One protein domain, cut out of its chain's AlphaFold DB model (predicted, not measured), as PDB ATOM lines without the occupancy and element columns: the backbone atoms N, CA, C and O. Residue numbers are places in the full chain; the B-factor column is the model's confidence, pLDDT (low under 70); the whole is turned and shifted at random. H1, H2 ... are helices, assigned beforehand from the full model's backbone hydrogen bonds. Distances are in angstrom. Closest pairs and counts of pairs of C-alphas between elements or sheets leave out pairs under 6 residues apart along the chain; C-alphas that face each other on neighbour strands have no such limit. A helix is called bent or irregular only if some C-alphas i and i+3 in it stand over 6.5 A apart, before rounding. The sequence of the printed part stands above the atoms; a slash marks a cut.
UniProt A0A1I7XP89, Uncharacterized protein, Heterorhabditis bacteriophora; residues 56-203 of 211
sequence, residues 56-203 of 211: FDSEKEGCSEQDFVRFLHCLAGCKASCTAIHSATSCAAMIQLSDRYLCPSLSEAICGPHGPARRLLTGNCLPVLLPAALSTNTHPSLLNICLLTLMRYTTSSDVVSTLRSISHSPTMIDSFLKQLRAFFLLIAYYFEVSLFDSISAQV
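AT A GLANCE: This is residues 56 to 203 of the 211 residues of an uncharacterized protein of Heterorhabditis bacteriophora (UniProt A0A1I7XP89). A compact body of eight shorter helices has one long helix, H9, which meets the last residues of H6 near its own beginning, crosses H7 with residues 179 to 183, and then sticks out of the body as an arm, residues 187 to 203. In the core, H3 and H6 lie side by side and nearly parallel; H2 packs slantwise on H3 on the side away from H6, H4 folds back along H3, and H7 and H8 pack on H6. The printed part has 148 residues with nine named helices, H1 to H9 in order, and no named strand; the class is all helix. The whole is only just compact, close to loose, with a radius of gyration of the C-alphas of 17.4 A; it spans 63 by 34 by 26 A, and the arm makes much of the length.

IN THESE COORDINATES: H1, residues 58 to 61, begins at C-alpha 58 at (57.961, 97.192, 281.747). H2 is residues 65 to 75, 15.3 A long. H3, residues 88 to 100, measures 18.2 A and begins at C-alpha 88 at (58.578, 103.599, 298.131). H4 is residues 104 to 111 and H5 residues 116 to 120. H6, residues 123 to 135, measures 18.9 A and is irregular: C-alphas 124 and 127 are 7.0 A apart. H7 is residues 140 to 152, 18.3 A, and H8 residues 156 to 166, 15.8 A. H9, residues 170 to 203, measures 48.6 A and ends at C-alpha 203 at (77.549, 93.541, 340.847).

HOW THE PARTS SIT: H3 and H6 are the hubs, touching four helices each. They touch at a shallow tilt of 6 degrees, the same way, with closest C-alphas Ala 92 and Ala 132 at 5.5 A. H2 touches H3 at a steep tilt of 60 degrees, Asp 67 to Ser 90 at 6.0 A between C-alphas. H1 is close to H3 but not clearly touching, Glu 61 to Leu 97 at 7.6 A between C-alphas. H3 and H4 form a helical hairpin, closest C-alphas Ser 98 and Ser 107 at 5.6 A. H5 touches residues 88 to 91 of H3, closest C-alphas Ala 88 and Leu 120 at 5.9 A. H6 and H7 form another hairpin at a shallow tilt of 34 degrees, only just short of steep, closest C-alphas Gly 123 and Thr 149 at 6.2 A. H8 touches H6, the same way at 22 degrees, closest C-alphas Pro 127 and Thr 162 at 4.0 A. H9 touches H7 about perpendicular, at 81 degrees, closest C-alphas Asn 144 and Phe 183 at 6.7 A. Every O i to N i+4 pair is within hydrogen-bond range in H2, H3, H4, H5, H7, H8 and H9, but 5 of 9 in H6; H1 is too short for such a pair.

THE WHOLE: The C-alphas of Phe 56 and Val 203, the two farthest apart, are 65.6 A apart. Without residues 187 to 203, which stand free, the body spans 40 by 30 by 25 A. The printed part has no cut; the link from H2 to H3, residues 76 to 87, is long and the other links are tight. The mean pLDDT of the printed part is 85.6, and it is under 70 at residue 138 and residues 192 to 203.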
ATOM      1  N   PHE A  56      62.974  98.776 275.880       81.75
ATOM      2  CA  PHE A  56      62.406  98.718 277.221       81.75
ATOM      3  C   PHE A  56      61.088  97.937 277.224       81.75
ATOM      4  O   PHE A  56      60.239  98.117 276.352       81.75
ATOM      5  N   ASP A  57      60.919  97.088 278.231       83.94
ATOM      6  CA  ASP A  57      59.719  96.294 278.461       83.94
ATOM      7  C   ASP A  57      59.419  96.327 279.963       83.94
ATOM      8  O   ASP A  57      60.185  95.803 280.771       83.94
ATOM      9  N   SER A  58      58.315  96.973 280.341       87.50
ATOM     10  CA  SER A  58      57.961  97.192 281.747       87.50
ATOM     11  C   SER A  58      57.698  95.898 282.512       87.50
ATOM     12  O   SER A  58      57.957  95.842 283.711       87.50
ATOM     13  N   GLU A  59      57.185  94.858 281.846       88.00
ATOM     14  CA  GLU A  59      56.927  93.569 282.493       88.00
ATOM     15  C   GLU A  59      58.241  92.844 282.758       88.00
ATOM     16  O   GLU A  59      58.455  92.324 283.853       88.00
ATOM     17  N   LYS A  60      59.155  92.863 281.781       85.56
ATOM     18  CA  LYS A  60      60.481  92.266 281.955       85.56
ATOM     19  C   LYS A  60      61.292  92.994 283.005       85.56
ATOM     20  O   LYS A  60      61.947  92.324 283.797       85.56
ATOM     21  N   GLU A  61      61.299  94.322 282.982       86.00
ATOM     22  CA  GLU A  61      62.104  95.137 283.894       86.00
ATOM     23  C   GLU A  61      61.456  95.318 285.273       86.00
ATOM     24  O   GLU A  61      62.136  95.717 286.214       86.00
ATOM     25  N   GLY A  62      60.163  95.009 285.418       87.50
ATOM     26  CA  GLY A  62      59.446  95.099 286.692       87.50
ATOM     27  C   GLY A  62      59.295  96.529 287.219       87.50
ATOM     28  O   GLY A  62      59.108  96.727 288.418       87.50
ATOM     29  N   CYS A  63      59.399  97.539 286.352       91.69
ATOM     30  CA  CYS A  63      59.349  98.947 286.736       91.69
ATOM     31  C   CYS A  63      58.710  99.827 285.653       91.69
ATOM     32  O   CYS A  63      58.452  99.391 284.529       91.69
ATOM     33  N   SER A  64      58.436 101.085 286.006       92.00
ATOM     34  CA  SER A  64      57.969 102.080 285.042       92.00
ATOM     35  C   SER A  64      59.121 102.600 284.178       92.00
ATOM     36  O   SER A  64      60.271 102.643 284.614       92.00
ATOM     37  N   GLU A  65      58.807 103.082 282.974       88.56
ATOM     38  CA  GLU A  65      59.794 103.741 282.105       88.56
ATOM     39  C   GLU A  65      60.475 104.921 282.818       88.56
ATOM     40  O   GLU A  65      61.680 105.116 282.701       88.56
ATOM     41  N   GLN A  66      59.724 105.678 283.624       90.50
ATOM     42  CA  GLN A  66      60.270 106.807 284.378       90.50
ATOM     43  C   GLN A  66      61.294 106.367 285.430       90.50
ATOM     44  O   GLN A  66      62.306 107.043 285.614       90.50
ATOM     45  N   ASP A  67      61.053 105.246 286.114       92.38
ATOM     46  CA  ASP A  67      62.005 104.691 287.079       92.38
ATOM     47  C   ASP A  67      63.237 104.118 286.377       92.38
ATOM     48  O   ASP A  67      64.354 104.315 286.853       92.38
ATOM     49  N   PHE A  68      63.058 103.498 285.209       89.62
ATOM     50  CA  PHE A  68      64.168 103.019 284.390       89.62
ATOM     51  C   PHE A  68      65.046 104.171 283.881       89.62
ATOM     52  O   PHE A  68      66.269 104.141 284.005       89.62
ATOM     53  N   VAL A  69      64.438 105.250 283.382       88.12
ATOM     54  CA  VAL A  69      65.166 106.468 282.999       88.12
ATOM     55  C   VAL A  69      65.870 107.070 284.216       88.12
ATOM     56  O   VAL A  69      67.049 107.414 284.135       88.12
ATOM     57  N   ARG A  70      65.205 107.147 285.375       91.50
ATOM     58  CA  ARG A  70      65.830 107.612 286.622       91.50
ATOM     59  C   ARG A  70      67.049 106.770 286.996       91.50
ATOM     60  O   ARG A  70      68.076 107.336 287.363       91.50
ATOM     61  N   PHE A  71      66.960 105.452 286.861       91.69
ATOM     62  CA  PHE A  71      68.073 104.533 287.071       91.69
ATOM     63  C   PHE A  71      69.263 104.867 286.168       91.69
ATOM     64  O   PHE A  71      70.368 105.068 286.675       91.69
ATOM     65  N   LEU A  72      69.034 105.064 284.867       88.44
ATOM     66  CA  LEU A  72      70.082 105.492 283.934       88.44
ATOM     67  C   LEU A  72      70.698 106.841 284.333       88.44
ATOM     68  O   LEU A  72      71.915 107.003 284.285       88.44
ATOM     69  N   HIS A  73      69.883 107.796 284.785       85.31
ATOM     70  CA  HIS A  73      70.368 109.080 285.292       85.31
ATOM     71  C   HIS A  73      71.220 108.932 286.566       85.31
ATOM     72  O   HIS A  73      72.222 109.634 286.714       85.31
ATOM     73  N   CYS A  74      70.857 108.027 287.479       88.38
ATOM     74  CA  CYS A  74      71.645 107.739 288.680       88.38
ATOM     75  C   CYS A  74      73.002 107.133 288.321       88.38
ATOM     76  O   CYS A  74      74.031 107.596 288.812       88.38
ATOM     77  N   LEU A  75      73.014 106.153 287.419       86.00
ATOM     78  CA  LEU A  75      74.240 105.550 286.891       86.00
ATOM     79  C   LEU A  75      75.102 106.548 286.123       86.00
ATOM     80  O   LEU A  75      76.326 106.430 286.084       86.00
ATOM     81  N   ALA A  76      74.456 107.548 285.532       81.44
ATOM     82  CA  ALA A  76      75.109 108.655 284.871       81.44
ATOM     83  C   ALA A  76      75.748 109.677 285.825       81.44
ATOM     84  O   ALA A  76      76.424 110.604 285.383       81.44
ATOM     85  N   GLY A  77      75.519 109.552 287.134       82.50
ATOM     86  CA  GLY A  77      75.938 110.559 288.104       82.50
ATOM     87  C   GLY A  77      75.168 111.882 287.971       82.50
ATOM     88  O   GLY A  77      75.684 112.924 288.378       82.50
ATOM     89  N   CYS A  78      73.947 111.870 287.408       85.12
ATOM     90  CA  CYS A  78      73.072 113.048 287.333       85.12
ATOM     91  C   CYS A  78      72.801 113.561 288.758       85.12
ATOM     92  O   CYS A  78      72.212 112.866 289.585       85.12
ATOM     93  N   LYS A  79      73.220 114.798 289.048       80.69
ATOM     94  CA  LYS A  79      72.998 115.458 290.351       80.69
ATOM     95  C   LYS A  79      71.737 116.327 290.392       80.69
ATOM     96  O   LYS A  79      71.483 116.989 291.393       80.69
ATOM     97  N   ALA A  80      70.980 116.383 289.297       84.88
ATOM     98  CA  ALA A  80      69.741 117.149 289.239       84.88
ATOM     99  C   ALA A  80      68.588 116.398 289.930       84.88
ATOM    100  O   ALA A  80      68.726 115.251 290.348       84.88
ATOM    101  N   SER A  81      67.409 117.018 290.008       85.94
ATOM    102  CA  SER A  81      66.207 116.391 290.583       85.94
ATOM    103  C   SER A  81      65.722 115.149 289.816       85.94
ATOM    104  O   SER A  81      64.936 114.377 290.355       85.94
ATOM    105  N   CYS A  82      66.243 114.922 288.601       85.88
ATOM    106  CA  CYS A  82      66.118 113.696 287.798       85.88
ATOM    107  C   CYS A  82      66.275 112.411 288.638       85.88
ATOM    108  O   CYS A  82      65.528 111.456 288.436       85.88
ATOM    109  N   THR A  83      67.227 112.395 289.579       88.69
ATOM    110  CA  THR A  83      67.639 111.219 290.364       88.69
ATOM    111  C   THR A  83      66.983 111.132 291.733       88.69
ATOM    112  O   THR A  83      67.217 110.179 292.475       88.69
ATOM    113  N   ALA A  84      66.139 112.100 292.086       90.31
ATOM    114  CA  ALA A  84      65.492 112.113 293.381       90.31
ATOM    115  C   ALA A  84      64.455 110.980 293.493       90.31
ATOM    116  O   ALA A  84      63.602 110.793 292.624       90.31
ATOM    117  N   ILE A  85      64.538 110.221 294.590       92.56
ATOM    118  CA  ILE A  85      63.629 109.115 294.912       92.56
ATOM    119  C   ILE A  85      62.668 109.600 295.998       92.56
ATOM    120  O   ILE A  85      63.081 109.842 297.132       92.56
ATOM    121  N   HIS A  86      61.395 109.754 295.637       90.00
ATOM    122  CA  HIS A  86      60.367 110.334 296.510       90.00
ATOM    123  C   HIS A  86      59.299 109.339 296.976       90.00
ATOM    124  O   HIS A  86      58.510 109.671 297.854       90.00
ATOM    125  N   SER A  87      59.256 108.134 296.408       93.56
ATOM    126  CA  SER A  87      58.243 107.124 296.716       93.56
ATOM    127  C   SER A  87      58.877 105.771 297.020       93.56
ATOM    128  O   SER A  87      59.956 105.434 296.522       93.56
ATOM    129  N   ALA A  88      58.180 104.968 297.825       92.75
ATOM    130  CA  ALA A  88      58.578 103.599 298.131       92.75
ATOM    131  C   ALA A  88      58.607 102.702 296.883       92.75
ATOM    132  O   ALA A  88      59.483 101.850 296.770       92.75
ATOM    133  N   THR A  89      57.707 102.934 295.923       93.69
ATOM    134  CA  THR A  89      57.668 102.215 294.640       93.69
ATOM    135  C   THR A  89      58.903 102.497 293.793       93.69
ATOM    136  O   THR A  89      59.576 101.559 293.376       93.69
ATOM    137  N   SER A  90      59.272 103.770 293.618       94.12
ATOM    138  CA  SER A  90      60.504 104.131 292.910       94.12
ATOM    139  C   SER A  90      61.738 103.627 293.656       94.12
ATOM    140  O   SER A  90      62.687 103.175 293.031       94.12
ATOM    141  N   CYS A  91      61.738 103.651 294.992       94.25
ATOM    142  CA  CYS A  91      62.840 103.095 295.777       94.25
ATOM    143  C   CYS A  91      62.993 101.581 295.563       94.25
ATOM    144  O   CYS A  91      64.108 101.116 295.335       94.25
ATOM    145  N   ALA A  92      61.894 100.822 295.595       93.25
ATOM    146  CA  ALA A  92      61.888  99.387 295.324       93.25
ATOM    147  C   ALA A  92      62.388  99.074 293.904       93.25
ATOM    148  O   ALA A  92      63.276  98.237 293.749       93.25
ATOM    149  N   ALA A  93      61.897  99.805 292.897       94.38
ATOM    150  CA  ALA A  93      62.346  99.665 291.514       94.38
ATOM    151  C   ALA A  93      63.854  99.921 291.382       94.38
ATOM    152  O   ALA A  93      64.567  99.145 290.757       94.38
ATOM    153  N   MET A  94      64.370 100.970 292.025       94.12
ATOM    154  CA  MET A  94      65.795 101.296 291.987       94.12
ATOM    155  C   MET A  94      66.666 100.228 292.668       94.12
ATOM    156  O   MET A  94      67.754  99.940 292.174       94.12
ATOM    157  N   ILE A  95      66.191  99.611 293.759       92.62
ATOM    158  CA  ILE A  95      66.870  98.473 294.405       92.62
ATOM    159  C   ILE A  95      66.903  97.271 293.451       92.62
ATOM    160  O   ILE A  95      67.975  96.722 293.203       92.62
ATOM    161  N   GLN A  96      65.765  96.912 292.857       92.19
ATOM    162  CA  GLN A  96      65.656  95.782 291.926       92.19
ATOM    163  C   GLN A  96      66.498  95.972 290.662       92.19
ATOM    164  O   GLN A  96      67.221  95.062 290.266       92.19
ATOM    165  N   LEU A  97      66.468  97.162 290.063       91.81
ATOM    166  CA  LEU A  97      67.311  97.497 288.917       91.81
ATOM    167  C   LEU A  97      68.795  97.469 289.297       91.81
ATOM    168  O   LEU A  97      69.612  96.958 288.535       91.81
ATOM    169  N   SER A  98      69.155  97.966 290.487       91.06
ATOM    170  CA  SER A  98      70.546  97.925 290.945       91.06
ATOM    171  C   SER A  98      71.074  96.502 291.123       91.06
ATOM    172  O   SER A  98      72.235  96.259 290.821       91.06
ATOM    173  N   ASP A  99      70.235  95.562 291.553       89.25
ATOM    174  CA  ASP A  99      70.597  94.149 291.666       89.25
ATOM    175  C   ASP A  99      70.678  93.480 290.286       89.25
ATOM    176  O   ASP A  99      71.715  92.932 289.914       89.25
ATOM    177  N   ARG A 100      69.633  93.641 289.467       88.06
ATOM    178  CA  ARG A 100      69.529  93.063 288.118       88.06
ATOM    179  C   ARG A 100      70.690  93.452 287.205       88.06
ATOM    180  O   ARG A 100      71.191  92.621 286.454       88.06
ATOM    181  N   TYR A 101      71.098  94.716 287.262       85.94
ATOM    182  CA  TYR A 101      72.189  95.259 286.455       85.94
ATOM    183  C   TYR A 101      73.523  95.314 287.213       85.94
ATOM    184  O   TYR A 101      74.455  95.970 286.749       85.94
ATOM    185  N   LEU A 102      73.632  94.641 288.365       86.38
ATOM    186  CA  LEU A 102      74.873  94.492 289.135       86.38
ATOM    187  C   LEU A 102      75.562  95.834 289.440       86.38
ATOM    188  O   LEU A 102      76.764  96.009 289.245       86.38
ATOM    189  N   CYS A 103      74.785  96.796 289.930       88.00
ATOM    190  CA  CYS A 103      75.201  98.151 290.280       88.00
ATOM    191  C   CYS A 103      75.248  98.343 291.815       88.00
ATOM    192  O   CYS A 103      74.428  99.088 292.371       88.00
ATOM    193  N   PRO A 104      76.205  97.719 292.534       85.31
ATOM    194  CA  PRO A 104      76.233  97.707 293.999       85.31
ATOM    195  C   PRO A 104      76.406  99.101 294.610       85.31
ATOM    196  O   PRO A 104      75.799  99.386 295.637       85.31
ATOM    197  N   SER A 105      77.152 100.002 293.959       87.38
ATOM    198  CA  SER A 105      77.339 101.381 294.436       87.38
ATOM    199  C   SER A 105      76.026 102.166 294.482       87.38
ATOM    200  O   SER A 105      75.810 102.968 295.388       87.38
ATOM    201  N   LEU A 106      75.123 101.920 293.525       89.00
ATOM    202  CA  LEU A 106      73.801 102.539 293.527       89.00
ATOM    203  C   LEU A 106      72.918 101.924 294.615       89.00
ATOM    204  O   LEU A 106      72.257 102.658 295.349       89.00
ATOM    205  N   SER A 107      72.956 100.599 294.768       89.25
ATOM    206  CA  SER A 107      72.248  99.919 295.853       89.25
ATOM    207  C   SER A 107      72.691 100.422 297.232       89.25
ATOM    208  O   SER A 107      71.861 100.710 298.091       89.25
ATOM    209  N   GLU A 108      73.995 100.613 297.441       88.12
ATOM    210  CA  GLU A 108      74.558 101.177 298.670       88.12
ATOM    211  C   GLU A 108      74.141 102.632 298.897       88.12
ATOM    212  O   GLU A 108      73.732 102.981 300.003       88.12
ATOM    213  N   ALA A 109      74.139 103.468 297.857       89.25
ATOM    214  CA  ALA A 109      73.643 104.839 297.966       89.25
ATOM    215  C   ALA A 109      72.150 104.897 298.354       89.25
ATOM    216  O   ALA A 109      71.729 105.799 299.082       89.25
ATOM    217  N   ILE A 110      71.347 103.932 297.895       90.81
ATOM    218  CA  ILE A 110      69.907 103.861 298.175       90.81
ATOM    219  C   ILE A 110      69.622 103.304 299.575       90.81
ATOM    220  O   ILE A 110      68.797 103.864 300.306       90.81
ATOM    221  N   CYS A 111      70.291 102.208 299.939       89.38
ATOM    222  CA  CYS A 111      70.032 101.410 301.142       89.38
ATOM    223  C   CYS A 111      70.902 101.801 302.348       89.38
ATOM    224  O   CYS A 111      70.627 101.374 303.475       89.38
ATOM    225  N   GLY A 112      71.953 102.591 302.127       85.94
ATOM    226  CA  GLY A 112      72.917 102.985 303.146       85.94
ATOM    227  C   GLY A 112      72.315 103.824 304.285       85.94
ATOM    228  O   GLY A 112      71.140 104.199 304.252       85.94
ATOM    229  N   PRO A 113      73.116 104.162 305.313       82.31
ATOM    230  CA  PRO A 113      72.658 104.867 306.518       82.31
ATOM    231  C   PRO A 113      71.912 106.183 306.261       82.31
ATOM    232  O   PRO A 113      70.983 106.516 306.992       82.31
ATOM    233  N   HIS A 114      72.285 106.900 305.200       84.50
ATOM    234  CA  HIS A 114      71.673 108.169 304.791       84.50
ATOM    235  C   HIS A 114      70.852 108.048 303.500       84.50
ATOM    236  O   HIS A 114      70.436 109.053 302.919       84.50
ATOM    237  N   GLY A 115      70.626 106.819 303.041       87.56
ATOM    238  CA  GLY A 115      69.937 106.542 301.795       87.56
ATOM    239  C   GLY A 115      68.433 106.842 301.858       87.56
ATOM    240  O   GLY A 115      67.820 106.837 302.934       87.56
ATOM    241  N   PRO A 116      67.792 107.113 300.707       90.50
ATOM    242  CA  PRO A 116      66.350 107.331 300.612       90.50
ATOM    243  C   PRO A 116      65.515 106.166 301.157       90.50
ATOM    244  O   PRO A 116      64.452 106.435 301.715       90.50
ATOM    245  N   ALA A 117      65.991 104.916 301.090       89.44
ATOM    246  CA  ALA A 117      65.236 103.758 301.575       89.44
ATOM    247  C   ALA A 117      64.841 103.899 303.051       89.44
ATOM    248  O   ALA A 117      63.693 103.658 303.407       89.44
ATOM    249  N   ARG A 118      65.754 104.384 303.902       87.44
ATOM    250  CA  ARG A 118      65.494 104.564 305.340       87.44
ATOM    251  C   ARG A 118      64.490 105.669 305.641       87.44
ATOM    252  O   ARG A 118      63.752 105.560 306.609       87.44
ATOM    253  N   ARG A 119      64.466 106.727 304.825       88.88
ATOM    254  CA  ARG A 119      63.522 107.848 304.989       88.88
ATOM    255  C   ARG A 119      62.111 107.482 304.540       88.88
ATOM    256  O   ARG A 119      61.147 108.014 305.074       88.88
ATOM    257  N   LEU A 120      62.005 106.610 303.541       89.81
ATOM    258  CA  LEU A 120      60.735 106.177 302.962       89.81
ATOM    259  C   LEU A 120      60.141 104.968 303.695       89.81
ATOM    260  O   LEU A 120      58.939 104.719 303.597       89.81
ATOM    261  N   LEU A 121      60.966 104.219 304.428       89.12
ATOM    262  CA  LEU A 121      60.533 103.036 305.155       89.12
ATOM    263  C   LEU A 121      59.608 103.413 306.314       89.12
ATOM    264  O   LEU A 121      60.001 104.004 307.315       89.12
ATOM    265  N   THR A 122      58.353 103.039 306.140       87.62
ATOM    266  CA  THR A 122      57.220 103.294 307.027       87.62
ATOM    267  C   THR A 122      56.291 102.081 306.944       87.62
ATOM    268  O   THR A 122      56.372 101.313 305.981       87.62
ATOM    269  N   GLY A 123      55.424 101.873 307.941       85.00
ATOM    270  CA  GLY A 123      54.573 100.677 307.998       85.00
ATOM    271  C   GLY A 123      53.697 100.473 306.753       85.00
ATOM    272  O   GLY A 123      53.611  99.363 306.239       85.00
ATOM    273  N   ASN A 124      53.156 101.557 306.196       88.19
ATOM    274  CA  ASN A 124      52.348 101.553 304.970       88.19
ATOM    275  C   ASN A 124      53.155 101.263 303.687       88.19
ATOM    276  O   ASN A 124      52.602 100.772 302.706       88.19
ATOM    277  N   CYS A 125      54.455 101.565 303.669       90.88
ATOM    278  CA  CYS A 125      55.337 101.339 302.518       90.88
ATOM    279  C   CYS A 125      56.017  99.962 302.549       90.88
ATOM    280  O   CYS A 125      56.608  99.523 301.557       90.88
ATOM    281  N   LEU A 126      55.934  99.270 303.685       90.50
ATOM    282  CA  LEU A 126      56.558  97.978 303.924       90.50
ATOM    283  C   LEU A 126      56.114  96.867 302.951       90.50
ATOM    284  O   LEU A 126      56.996  96.129 302.504       90.50
ATOM    285  N   PRO A 127      54.835  96.771 302.523       91.75
ATOM    286  CA  PRO A 127      54.414  95.758 301.554       91.75
ATOM    287  C   PRO A 127      55.119  95.857 300.202       91.75
ATOM    288  O   PRO A 127      55.189  94.860 299.490       91.75
ATOM    289  N   VAL A 128      55.634  97.042 299.854       92.19
ATOM    290  CA  VAL A 128      56.350  97.309 298.599       92.19
ATOM    291  C   VAL A 128      57.857  97.125 298.778       92.19
ATOM    292  O   VAL A 128      58.514  96.507 297.944       92.19
ATOM    293  N   LEU A 129      58.417  97.641 299.877       91.12
ATOM    294  CA  LEU A 129      59.865  97.633 300.110       91.12
ATOM    295  C   LEU A 129      60.399  96.279 300.586       91.12
ATOM    296  O   LEU A 129      61.508  95.906 300.207       91.12
ATOM    297  N   LEU A 130      59.640  95.538 301.401       91.50
ATOM    298  CA  LEU A 130      60.101  94.257 301.939       91.50
ATOM    299  C   LEU A 130      60.319  93.204 300.837       91.50
ATOM    300  O   LEU A 130      61.401  92.619 300.825       91.50
ATOM    301  N   PRO A 131      59.381  92.970 299.891       91.06
ATOM    302  CA  PRO A 131      59.621  92.027 298.799       91.06
ATOM    303  C   PRO A 131      60.843  92.400 297.963       91.06
ATOM    304  O   PRO A 131      61.645  91.527 297.646       91.06
ATOM    305  N   ALA A 132      61.028  93.694 297.668       90.44
ATOM    306  CA  ALA A 132      62.199  94.169 296.937       90.44
ATOM    307  C   ALA A 132      63.492  93.817 297.686       90.44
ATOM    308  O   ALA A 132      64.335  93.121 297.127       90.44
ATOM    309  N   ALA A 133      63.595  94.177 298.968       89.94
ATOM    310  CA  ALA A 133      64.771  93.885 299.788       89.94
ATOM    311  C   ALA A 133      65.050  92.376 299.950       89.94
ATOM    312  O   ALA A 133      66.210  91.962 299.964       89.94
ATOM    313  N   LEU A 134      64.004  91.549 300.063       89.88
ATOM    314  CA  LEU A 134      64.138  90.089 300.149       89.88
ATOM    315  C   LEU A 134      64.586  89.472 298.822       89.88
ATOM    316  O   LEU A 134      65.407  88.558 298.833       89.88
ATOM    317  N   SER A 135      64.048  89.961 297.700       87.44
ATOM    318  CA  SER A 135      64.335  89.436 296.360       87.44
ATOM    319  C   SER A 135      65.773  89.690 295.922       87.44
ATOM    320  O   SER A 135      66.392  88.819 295.324       87.44
ATOM    321  N   THR A 136      66.317  90.848 296.285       82.06
ATOM    322  CA  THR A 136      67.669  91.264 295.909       82.06
ATOM    323  C   THR A 136      68.711  90.897 296.972       82.06
ATOM    324  O   THR A 136      69.888  91.222 296.829       82.06
ATOM    325  N   ASN A 137      68.275  90.277 298.083       70.69
ATOM    326  CA  ASN A 137      69.073  89.934 299.271       70.69
ATOM    327  C   ASN A 137      70.062  91.042 299.685       70.69
ATOM    328  O   ASN A 137      71.185  90.774 300.121       70.69
ATOM    329  N   THR A 138      69.678  92.303 299.478       65.19
ATOM    330  CA  THR A 138      70.628  93.411 299.545       65.19
ATOM    331  C   THR A 138      70.620  94.047 300.918       65.19
ATOM    332  O   THR A 138      69.577  94.156 301.555       65.19
ATOM    333  N   HIS A 139      71.805  94.495 301.343       72.06
ATOM    334  CA  HIS A 139      72.067  95.233 302.581       72.06
ATOM    335  C   HIS A 139      71.347  94.657 303.814       72.06
ATOM    336  O   HIS A 139      70.238  95.088 304.135       72.06
ATOM    337  N   PRO A 140      72.005  93.780 304.600       78.69
ATOM    338  CA  PRO A 140      71.442  93.212 305.833       78.69
ATOM    339  C   PRO A 140      70.852  94.264 306.784       78.69
ATOM    340  O   PRO A 140      69.866  94.021 307.476       78.69
ATOM    341  N   SER A 141      71.424  95.473 306.779       78.50
ATOM    342  CA  SER A 141      70.922  96.592 307.574       78.50
ATOM    343  C   SER A 141      69.524  97.067 307.160       78.50
ATOM    344  O   SER A 141      68.741  97.422 308.036       78.50
ATOM    345  N   LEU A 142      69.174  97.046 305.869       84.19
ATOM    346  CA  LEU A 142      67.839  97.417 305.398       84.19
ATOM    347  C   LEU A 142      66.811  96.370 305.827       84.19
ATOM    348  O   LEU A 142      65.772  96.733 306.371       84.19
ATOM    349  N   LEU A 143      67.129  95.083 305.658       88.50
ATOM    350  CA  LEU A 143      66.262  93.983 306.091       88.50
ATOM    351  C   LEU A 143      65.980  94.045 307.596       88.50
ATOM    352  O   LEU A 143      64.823  93.959 307.999       88.50
ATOM    353  N   ASN A 144      66.997  94.304 308.419       86.06
ATOM    354  CA  ASN A 144      66.818  94.483 309.861       86.06
ATOM    355  C   ASN A 144      65.857  95.634 310.198       86.06
ATOM    356  O   ASN A 144      65.035  95.506 311.103       86.06
ATOM    357  N   ILE A 145      65.920  96.750 309.466       85.94
ATOM    358  CA  ILE A 145      65.010  97.880 309.696       85.94
ATOM    359  C   ILE A 145      63.606  97.552 309.184       85.94
ATOM    360  O   ILE A 145      62.634  97.908 309.847       85.94
ATOM    361  N   CYS A 146      63.466  96.831 308.069       89.62
ATOM    362  CA  CYS A 146      62.169  96.338 307.603       89.62
ATOM    363  C   CYS A 146      61.512  95.428 308.652       89.62
ATOM    364  O   CYS A 146      60.334  95.603 308.953       89.62
ATOM    365  N   LEU A 147      62.272  94.512 309.261       89.62
ATOM    366  CA  LEU A 147      61.783  93.620 310.319       89.62
ATOM    367  C   LEU A 147      61.446  94.382 311.608       89.62
ATOM    368  O   LEU A 147      60.402  94.142 312.211       89.62
ATOM    369  N   LEU A 148      62.271  95.356 312.003       87.62
ATOM    370  CA  LEU A 148      61.963  96.240 313.129       87.62
ATOM    371  C   LEU A 148      60.682  97.051 312.875       87.62
ATOM    372  O   LEU A 148      59.845  97.181 313.767       87.62
ATOM    373  N   THR A 149      60.515  97.563 311.654       88.62
ATOM    374  CA  THR A 149      59.316  98.293 311.222       88.62
ATOM    375  C   THR A 149      58.093  97.390 311.283       88.62
ATOM    376  O   THR A 149      57.090  97.794 311.864       88.62
ATOM    377  N   LEU A 150      58.209  96.150 310.797       89.06
ATOM    378  CA  LEU A 150      57.150  95.140 310.840       89.06
ATOM    379  C   LEU A 150      56.691  94.796 312.261       89.06
ATOM    380  O   LEU A 150      55.529  94.450 312.444       89.06
ATOM    381  N   MET A 151      57.591  94.830 313.245       85.88
ATOM    382  CA  MET A 151      57.261  94.442 314.620       85.88
ATOM    383  C   MET A 151      56.819  95.606 315.505       85.88
ATOM    384  O   MET A 151      56.088  95.381 316.467       85.88
ATOM    385  N   ARG A 152      57.281  96.833 315.232       85.31
ATOM    386  CA  ARG A 152      57.107  97.969 316.153       85.31
ATOM    387  C   ARG A 152      56.339  99.153 315.570       85.31
ATOM    388  O   ARG A 152      55.804  99.944 316.341       85.31
ATOM    389  N   TYR A 153      56.294  99.295 314.248       84.12
ATOM    390  CA  TYR A 153      55.830 100.517 313.579       84.12
ATOM    391  C   TYR A 153      54.776 100.255 312.490       84.12
ATOM    392  O   TYR A 153      54.602 101.063 311.577       84.12
ATOM    393  N   THR A 154      54.068  99.131 312.583       87.31
ATOM    394  CA  THR A 154      52.998  98.705 311.670       87.31
ATOM    395  C   THR A 154      51.706  98.455 312.434       87.31
ATOM    396  O   THR A 154      51.704  98.023 313.589       87.31
ATOM    397  N   THR A 155      50.577  98.693 311.773       89.94
ATOM    398  CA  THR A 155      49.275  98.221 312.255       89.94
ATOM    399  C   THR A 155      49.061  96.757 311.869       89.94
ATOM    400  O   THR A 155      49.708  96.239 310.955       89.94
ATOM    401  N   SER A 156      48.092  96.079 312.489       88.50
ATOM    402  CA  SER A 156      47.712  94.716 312.085       88.50
ATOM    403  C   SER A 156      47.321  94.632 310.601       88.50
ATOM    404  O   SER A 156      47.592  93.625 309.951       88.50
ATOM    405  N   SER A 157      46.737  95.701 310.045       89.62
ATOM    406  CA  SER A 157      46.394  95.770 308.620       89.62
ATOM    407  C   SER A 157      47.634  95.823 307.718       89.62
ATOM    408  O   SER A 157      47.711  95.088 306.729       89.62
ATOM    409  N   ASP A 158      48.654  96.593 308.111       88.06
ATOM    410  CA  ASP A 158      49.921  96.702 307.383       88.06
ATOM    411  C   ASP A 158      50.687  95.377 307.410       88.06
ATOM    412  O   ASP A 158      51.216  94.946 306.384       88.06
ATOM    413  N   VAL A 159      50.684  94.683 308.553       89.00
ATOM    414  CA  VAL A 159      51.296  93.353 308.691       89.00
ATOM    415  C   VAL A 159      50.650  92.366 307.722       89.00
ATOM    416  O   VAL A 159      51.358  91.722 306.952       89.00
ATOM    417  N   VAL A 160      49.318  92.275 307.698       90.94
ATOM    418  CA  VAL A 160      48.609  91.362 306.786       90.94
ATOM    419  C   VAL A 160      48.894  91.708 305.325       90.94
ATOM    420  O   VAL A 160      49.135  90.806 304.523       90.94
ATOM    421  N   SER A 161      48.902  92.995 304.969       90.56
ATOM    422  CA  SER A 161      49.205  93.421 303.598       90.56
ATOM    423  C   SER A 161      50.650  93.099 303.189       90.56
ATOM    424  O   SER A 161      50.881  92.645 302.068       90.56
ATOM    425  N   THR A 162      51.601  93.229 304.116       90.56
ATOM    426  CA  THR A 162      53.015  92.898 303.907       90.56
ATOM    427  C   THR A 162      53.221  91.391 303.774       90.56
ATOM    428  O   THR A 162      53.892  90.927 302.858       90.56
ATOM    429  N   LEU A 163      52.610  90.592 304.652       90.94
ATOM    430  CA  LEU A 163      52.692  89.133 304.570       90.94
ATOM    431  C   LEU A 163      52.030  88.604 303.291       90.94
ATOM    432  O   LEU A 163      52.525  87.660 302.678       90.94
ATOM    433  N   ARG A 164      50.950  89.249 302.839       92.50
ATOM    434  CA  ARG A 164      50.315  88.937 301.555       92.50
ATOM    435  C   ARG A 164      51.219  89.269 300.368       92.50
ATOM    436  O   ARG A 164      51.202  88.534 299.385       92.50
ATOM    437  N   SER A 165      52.010  90.342 300.415       90.31
ATOM    438  CA  SER A 165      52.893  90.671 299.287       90.31
ATOM    439  C   SER A 165      54.017  89.645 299.110       90.31
ATOM    440  O   SER A 165      54.375  89.335 297.976       90.31
ATOM    441  N   ILE A 166      54.490  89.023 300.194       91.94
ATOM    442  CA  ILE A 166      55.513  87.963 300.139       91.94
ATOM    443  C   ILE A 166      54.938  86.555 299.914       91.94
ATOM    444  O   ILE A 166      55.654  85.686 299.421       91.94
ATOM    445  N   SER A 167      53.659  86.309 300.227       90.56
ATOM    446  CA  SER A 167      53.083  84.952 300.236       90.56
ATOM    447  C   SER A 167      53.010  84.272 298.866       90.56
ATOM    448  O   SER A 167      52.794  83.068 298.789       90.56
ATOM    449  N   HIS A 168      53.159  85.030 297.780       87.50
ATOM    450  CA  HIS A 168      53.052  84.519 296.412       87.50
ATOM    451  C   HIS A 168      54.311  83.786 295.936       87.50
ATOM    452  O   HIS A 168      54.257  83.101 294.918       87.50
ATOM    453  N   SER A 169      55.437  83.918 296.647       88.38
ATOM    454  CA  SER A 169      56.683  83.245 296.289       88.38
ATOM    455  C   SER A 169      57.230  82.440 297.466       88.38
ATOM    456  O   SER A 169      57.619  83.039 298.475       88.38
ATOM    457  N   PRO A 170      57.334  81.104 297.351       89.19
ATOM    458  CA  PRO A 170      57.874  80.274 298.424       89.19
ATOM    459  C   PRO A 170      59.317  80.664 298.774       89.19
ATOM    460  O   PRO A 170      59.677  80.702 299.947       89.19
ATOM    461  N   THR A 171      60.118  81.080 297.788       88.75
ATOM    462  CA  THR A 171      61.501  81.523 298.020       88.75
ATOM    463  C   THR A 171      61.576  82.808 298.843       88.75
ATOM    464  O   THR A 171      62.467  82.955 299.681       88.75
ATOM    465  N   MET A 172      60.627  83.733 298.654       89.44
ATOM    466  CA  MET A 172      60.551  84.950 299.468       89.44
ATOM    467  C   MET A 172      60.130  84.636 300.901       89.44
ATOM    468  O   MET A 172      60.675  85.238 301.824       89.44
ATOM    469  N   ILE A 173      59.213  83.682 301.099       91.31
ATOM    470  CA  ILE A 173      58.806  83.223 302.433       91.31
ATOM    471  C   ILE A 173      59.997  82.598 303.164       91.31
ATOM    472  O   ILE A 173      60.269  82.968 304.306       91.31
ATOM    473  N   ASP A 174      60.746  81.710 302.512       90.19
ATOM    474  CA  ASP A 174      61.917  81.069 303.120       90.19
ATOM    475  C   ASP A 174      63.003  82.089 303.476       90.19
ATOM    476  O   ASP A 174      63.552  82.064 304.583       90.19
ATOM    477  N   SER A 175      63.277  83.034 302.567       89.62
ATOM    478  CA  SER A 175      64.200  84.144 302.820       89.62
ATOM    479  C   SER A 175      63.729  84.991 304.005       89.62
ATOM    480  O   SER A 175      64.498  85.240 304.935       89.62
ATOM    481  N   PHE A 176      62.445  85.349 304.043       91.56
ATOM    482  CA  PHE A 176      61.847  86.095 305.146       91.56
ATOM    483  C   PHE A 176      61.986  85.361 306.483       91.56
ATOM    484  O   PHE A 176      62.475  85.945 307.448       91.56
ATOM    485  N   LEU A 177      61.620  84.077 306.550       91.00
ATOM    486  CA  LEU A 177      61.719  83.276 307.774       91.00
ATOM    487  C   LEU A 177      63.167  83.135 308.245       91.00
ATOM    488  O   LEU A 177      63.435  83.209 309.446       91.00
ATOM    489  N   LYS A 178      64.112  82.967 307.315       90.94
ATOM    490  CA  LYS A 178      65.543  82.927 307.628       90.94
ATOM    491  C   LYS A 178      66.019  84.249 308.232       90.94
ATOM    492  O   LYS A 178      66.679  84.229 309.270       90.94
ATOM    493  N   GLN A 179      65.656  85.377 307.624       89.69
ATOM    494  CA  GLN A 179      66.030  86.705 308.116       89.69
ATOM    495  C   GLN A 179      65.356  87.028 309.453       89.69
ATOM    496  O   GLN A 179      66.002  87.551 310.355       89.69
ATOM    497  N   LEU A 180      64.095  86.636 309.635       90.31
ATOM    498  CA  LEU A 180      63.365  86.801 310.889       90.31
ATOM    499  C   LEU A 180      64.020  86.013 312.034       90.31
ATOM    500  O   LEU A 180      64.220  86.551 313.121       90.31
ATOM    501  N   ARG A 181      64.415  84.755 311.789       89.69
ATOM    502  CA  ARG A 181      65.157  83.944 312.770       89.69
ATOM    503  C   ARG A 181      66.494  84.588 313.133       89.69
ATOM    504  O   ARG A 181      66.802  84.704 314.316       89.69
ATOM    505  N   ALA A 182      67.260  85.032 312.137       88.25
ATOM    506  CA  ALA A 182      68.527  85.722 312.366       88.25
ATOM    507  C   ALA A 182      68.336  87.013 313.180       88.25
ATOM    508  O   ALA A 182      69.106  87.286 314.096       88.25
ATOM    509  N   PHE A 183      67.270  87.763 312.900       88.38
ATOM    510  CA  PHE A 183      66.925  88.982 313.624       88.38
ATOM    511  C   PHE A 183      66.580  88.717 315.095       88.38
ATOM    512  O   PHE A 183      67.056  89.433 315.974       88.38
ATOM    513  N   PHE A 184      65.811  87.665 315.391       87.25
ATOM    514  CA  PHE A 184      65.520  87.286 316.776       87.25
ATOM    515  C   PHE A 184      66.759  86.816 317.535       87.25
ATOM    516  O   PHE A 184      66.924  87.194 318.691       87.25
ATOM    517  N   LEU A 185      67.646  86.049 316.894       88.00
ATOM    518  CA  LEU A 185      68.920  85.652 317.503       88.00
ATOM    519  C   LEU A 185      69.801  86.868 317.805       88.00
ATOM    520  O   LEU A 185      70.398  86.939 318.875       88.00
ATOM    521  N   LEU A 186      69.833  87.847 316.898       84.62
ATOM    522  CA  LEU A 186      70.542  89.106 317.106       84.62
ATOM    523  C   LEU A 186      69.976  89.862 318.317       84.62
ATOM    524  O   LEU A 186      70.735  90.280 319.185       84.62
ATOM    525  N   ILE A 187      68.651  90.014 318.400       81.44
ATOM    526  CA  ILE A 187      67.999  90.677 319.539       81.44
ATOM    527  C   ILE A 187      68.264  89.927 320.842       81.44
ATOM    528  O   ILE A 187      68.595  90.566 321.835       81.44
ATOM    529  N   ALA A 188      68.133  88.599 320.849       81.31
ATOM    530  CA  ALA A 188      68.384  87.780 322.030       81.31
ATOM    531  C   ALA A 188      69.830  87.942 322.514       81.31
ATOM    532  O   ALA A 188      70.046  88.187 323.697       81.31
ATOM    533  N   TYR A 189      70.799  87.926 321.594       80.69
ATOM    534  CA  TYR A 189      72.201  88.191 321.906       80.69
ATOM    535  C   TYR A 189      72.408  89.590 322.501       80.69
ATOM    536  O   TYR A 189      73.032  89.728 323.550       80.69
ATOM    537  N   TYR A 190      71.845  90.638 321.888       76.19
ATOM    538  CA  TYR A 190      71.935  91.993 322.445       76.19
ATOM    539  C   TYR A 190      71.265  92.111 323.811       76.19
ATOM    540  O   TYR A 190      71.747  92.864 324.658       76.19
ATOM    541  N   PHE A 191      70.170  91.388 324.036       74.31
ATOM    542  CA  PHE A 191      69.484  91.366 325.319       74.31
ATOM    543  C   PHE A 191      70.319  90.652 326.385       74.31
ATOM    544  O   PHE A 191      70.470  91.192 327.474       74.31
ATOM    545  N   GLU A 192      70.924  89.504 326.072       68.81
ATOM    546  CA  GLU A 192      71.843  88.796 326.974       68.81
ATOM    547  C   GLU A 192      73.085  89.626 327.303       68.81
ATOM    548  O   GLU A 192      73.449  89.728 328.472       68.81
ATOM    549  N   VAL A 193      73.700  90.277 326.309       68.19
ATOM    550  CA  VAL A 193      74.845  91.175 326.527       68.19
ATOM    551  C   VAL A 193      74.438  92.378 327.376       68.19
ATOM    552  O   VAL A 193      75.106  92.683 328.356       68.19
ATOM    553  N   SER A 194      73.303  93.018 327.078       64.75
ATOM    554  CA  SER A 194      72.818  94.165 327.862       64.75
ATOM    555  C   SER A 194      72.441  93.771 329.291       64.75
ATOM    556  O   SER A 194      72.654  94.550 330.221       64.75
ATOM    557  N   LEU A 195      71.894  92.568 329.487       60.44
ATOM    558  CA  LEU A 195      71.607  92.007 330.804       60.44
ATOM    559  C   LEU A 195      72.911  91.713 331.551       60.44
ATOM    560  O   LEU A 195      73.021  92.063 332.721       60.44
ATOM    561  N   PHE A 196      73.913  91.136 330.884       57.88
ATOM    562  CA  PHE A 196      75.228  90.875 331.464       57.88
ATOM    563  C   PHE A 196      75.959  92.167 331.838       57.88
ATOM    564  O   PHE A 196      76.494  92.255 332.939       57.88
ATOM    565  N   ASP A 197      75.927  93.191 330.988       59.50
ATOM    566  CA  ASP A 197      76.510  94.504 331.272       59.50
ATOM    567  C   ASP A 197      75.773  95.207 332.417       59.50
ATOM    568  O   ASP A 197      76.407  95.788 333.296       59.50
ATOM    569  N   SER A 198      74.443  95.088 332.472       60.12
ATOM    570  CA  SER A 198      73.635  95.623 333.577       60.12
ATOM    571  C   SER A 198      73.901  94.884 334.893       60.12
ATOM    572  O   SER A 198      74.022  95.521 335.938       60.12
ATOM    573  N   ILE A 199      74.058  93.557 334.855       57.94
ATOM    574  CA  ILE A 199      74.441  92.740 336.014       57.94
ATOM    575  C   ILE A 199      75.879  93.064 336.432       57.94
ATOM    576  O   ILE A 199      76.127  93.267 337.610       57.94
ATOM    577  N   SER A 200      76.828  93.183 335.504       57.03
ATOM    578  CA  SER A 200      78.224  93.549 335.780       57.03
ATOM    579  C   SER A 200      78.337  94.947 336.402       57.03
ATOM    580  O   SER A 200      79.066  95.141 337.380       57.03
ATOM    581  N   ALA A 201      77.550  95.904 335.899       58.00
ATOM    582  CA  ALA A 201      77.449  97.252 336.448       58.00
ATOM    583  C   ALA A 201      76.810  97.278 337.847       58.00
ATOM    584  O   ALA A 201      77.237  98.069 338.686       58.00
ATOM    585  N   GLN A 202      75.831  96.410 338.130       54.25
ATOM    586  CA  GLN A 202      75.216  96.307 339.462       54.25
ATOM    587  C   GLN A 202      76.023  95.464 340.461       54.25
ATOM    588  O   GLN A 202      75.974  95.733 341.658       54.25
ATOM    589  N   VAL A 203      76.778  94.466 339.996       55.72
ATOM    590  CA  VAL A 203      77.549  93.541 340.847       55.72
ATOM    591  C   VAL A 203      78.945  94.086 341.168       55.72
ATOM    592  O   VAL A 203      79.600  93.567 342.067       55.72
TER     593      VAL A 203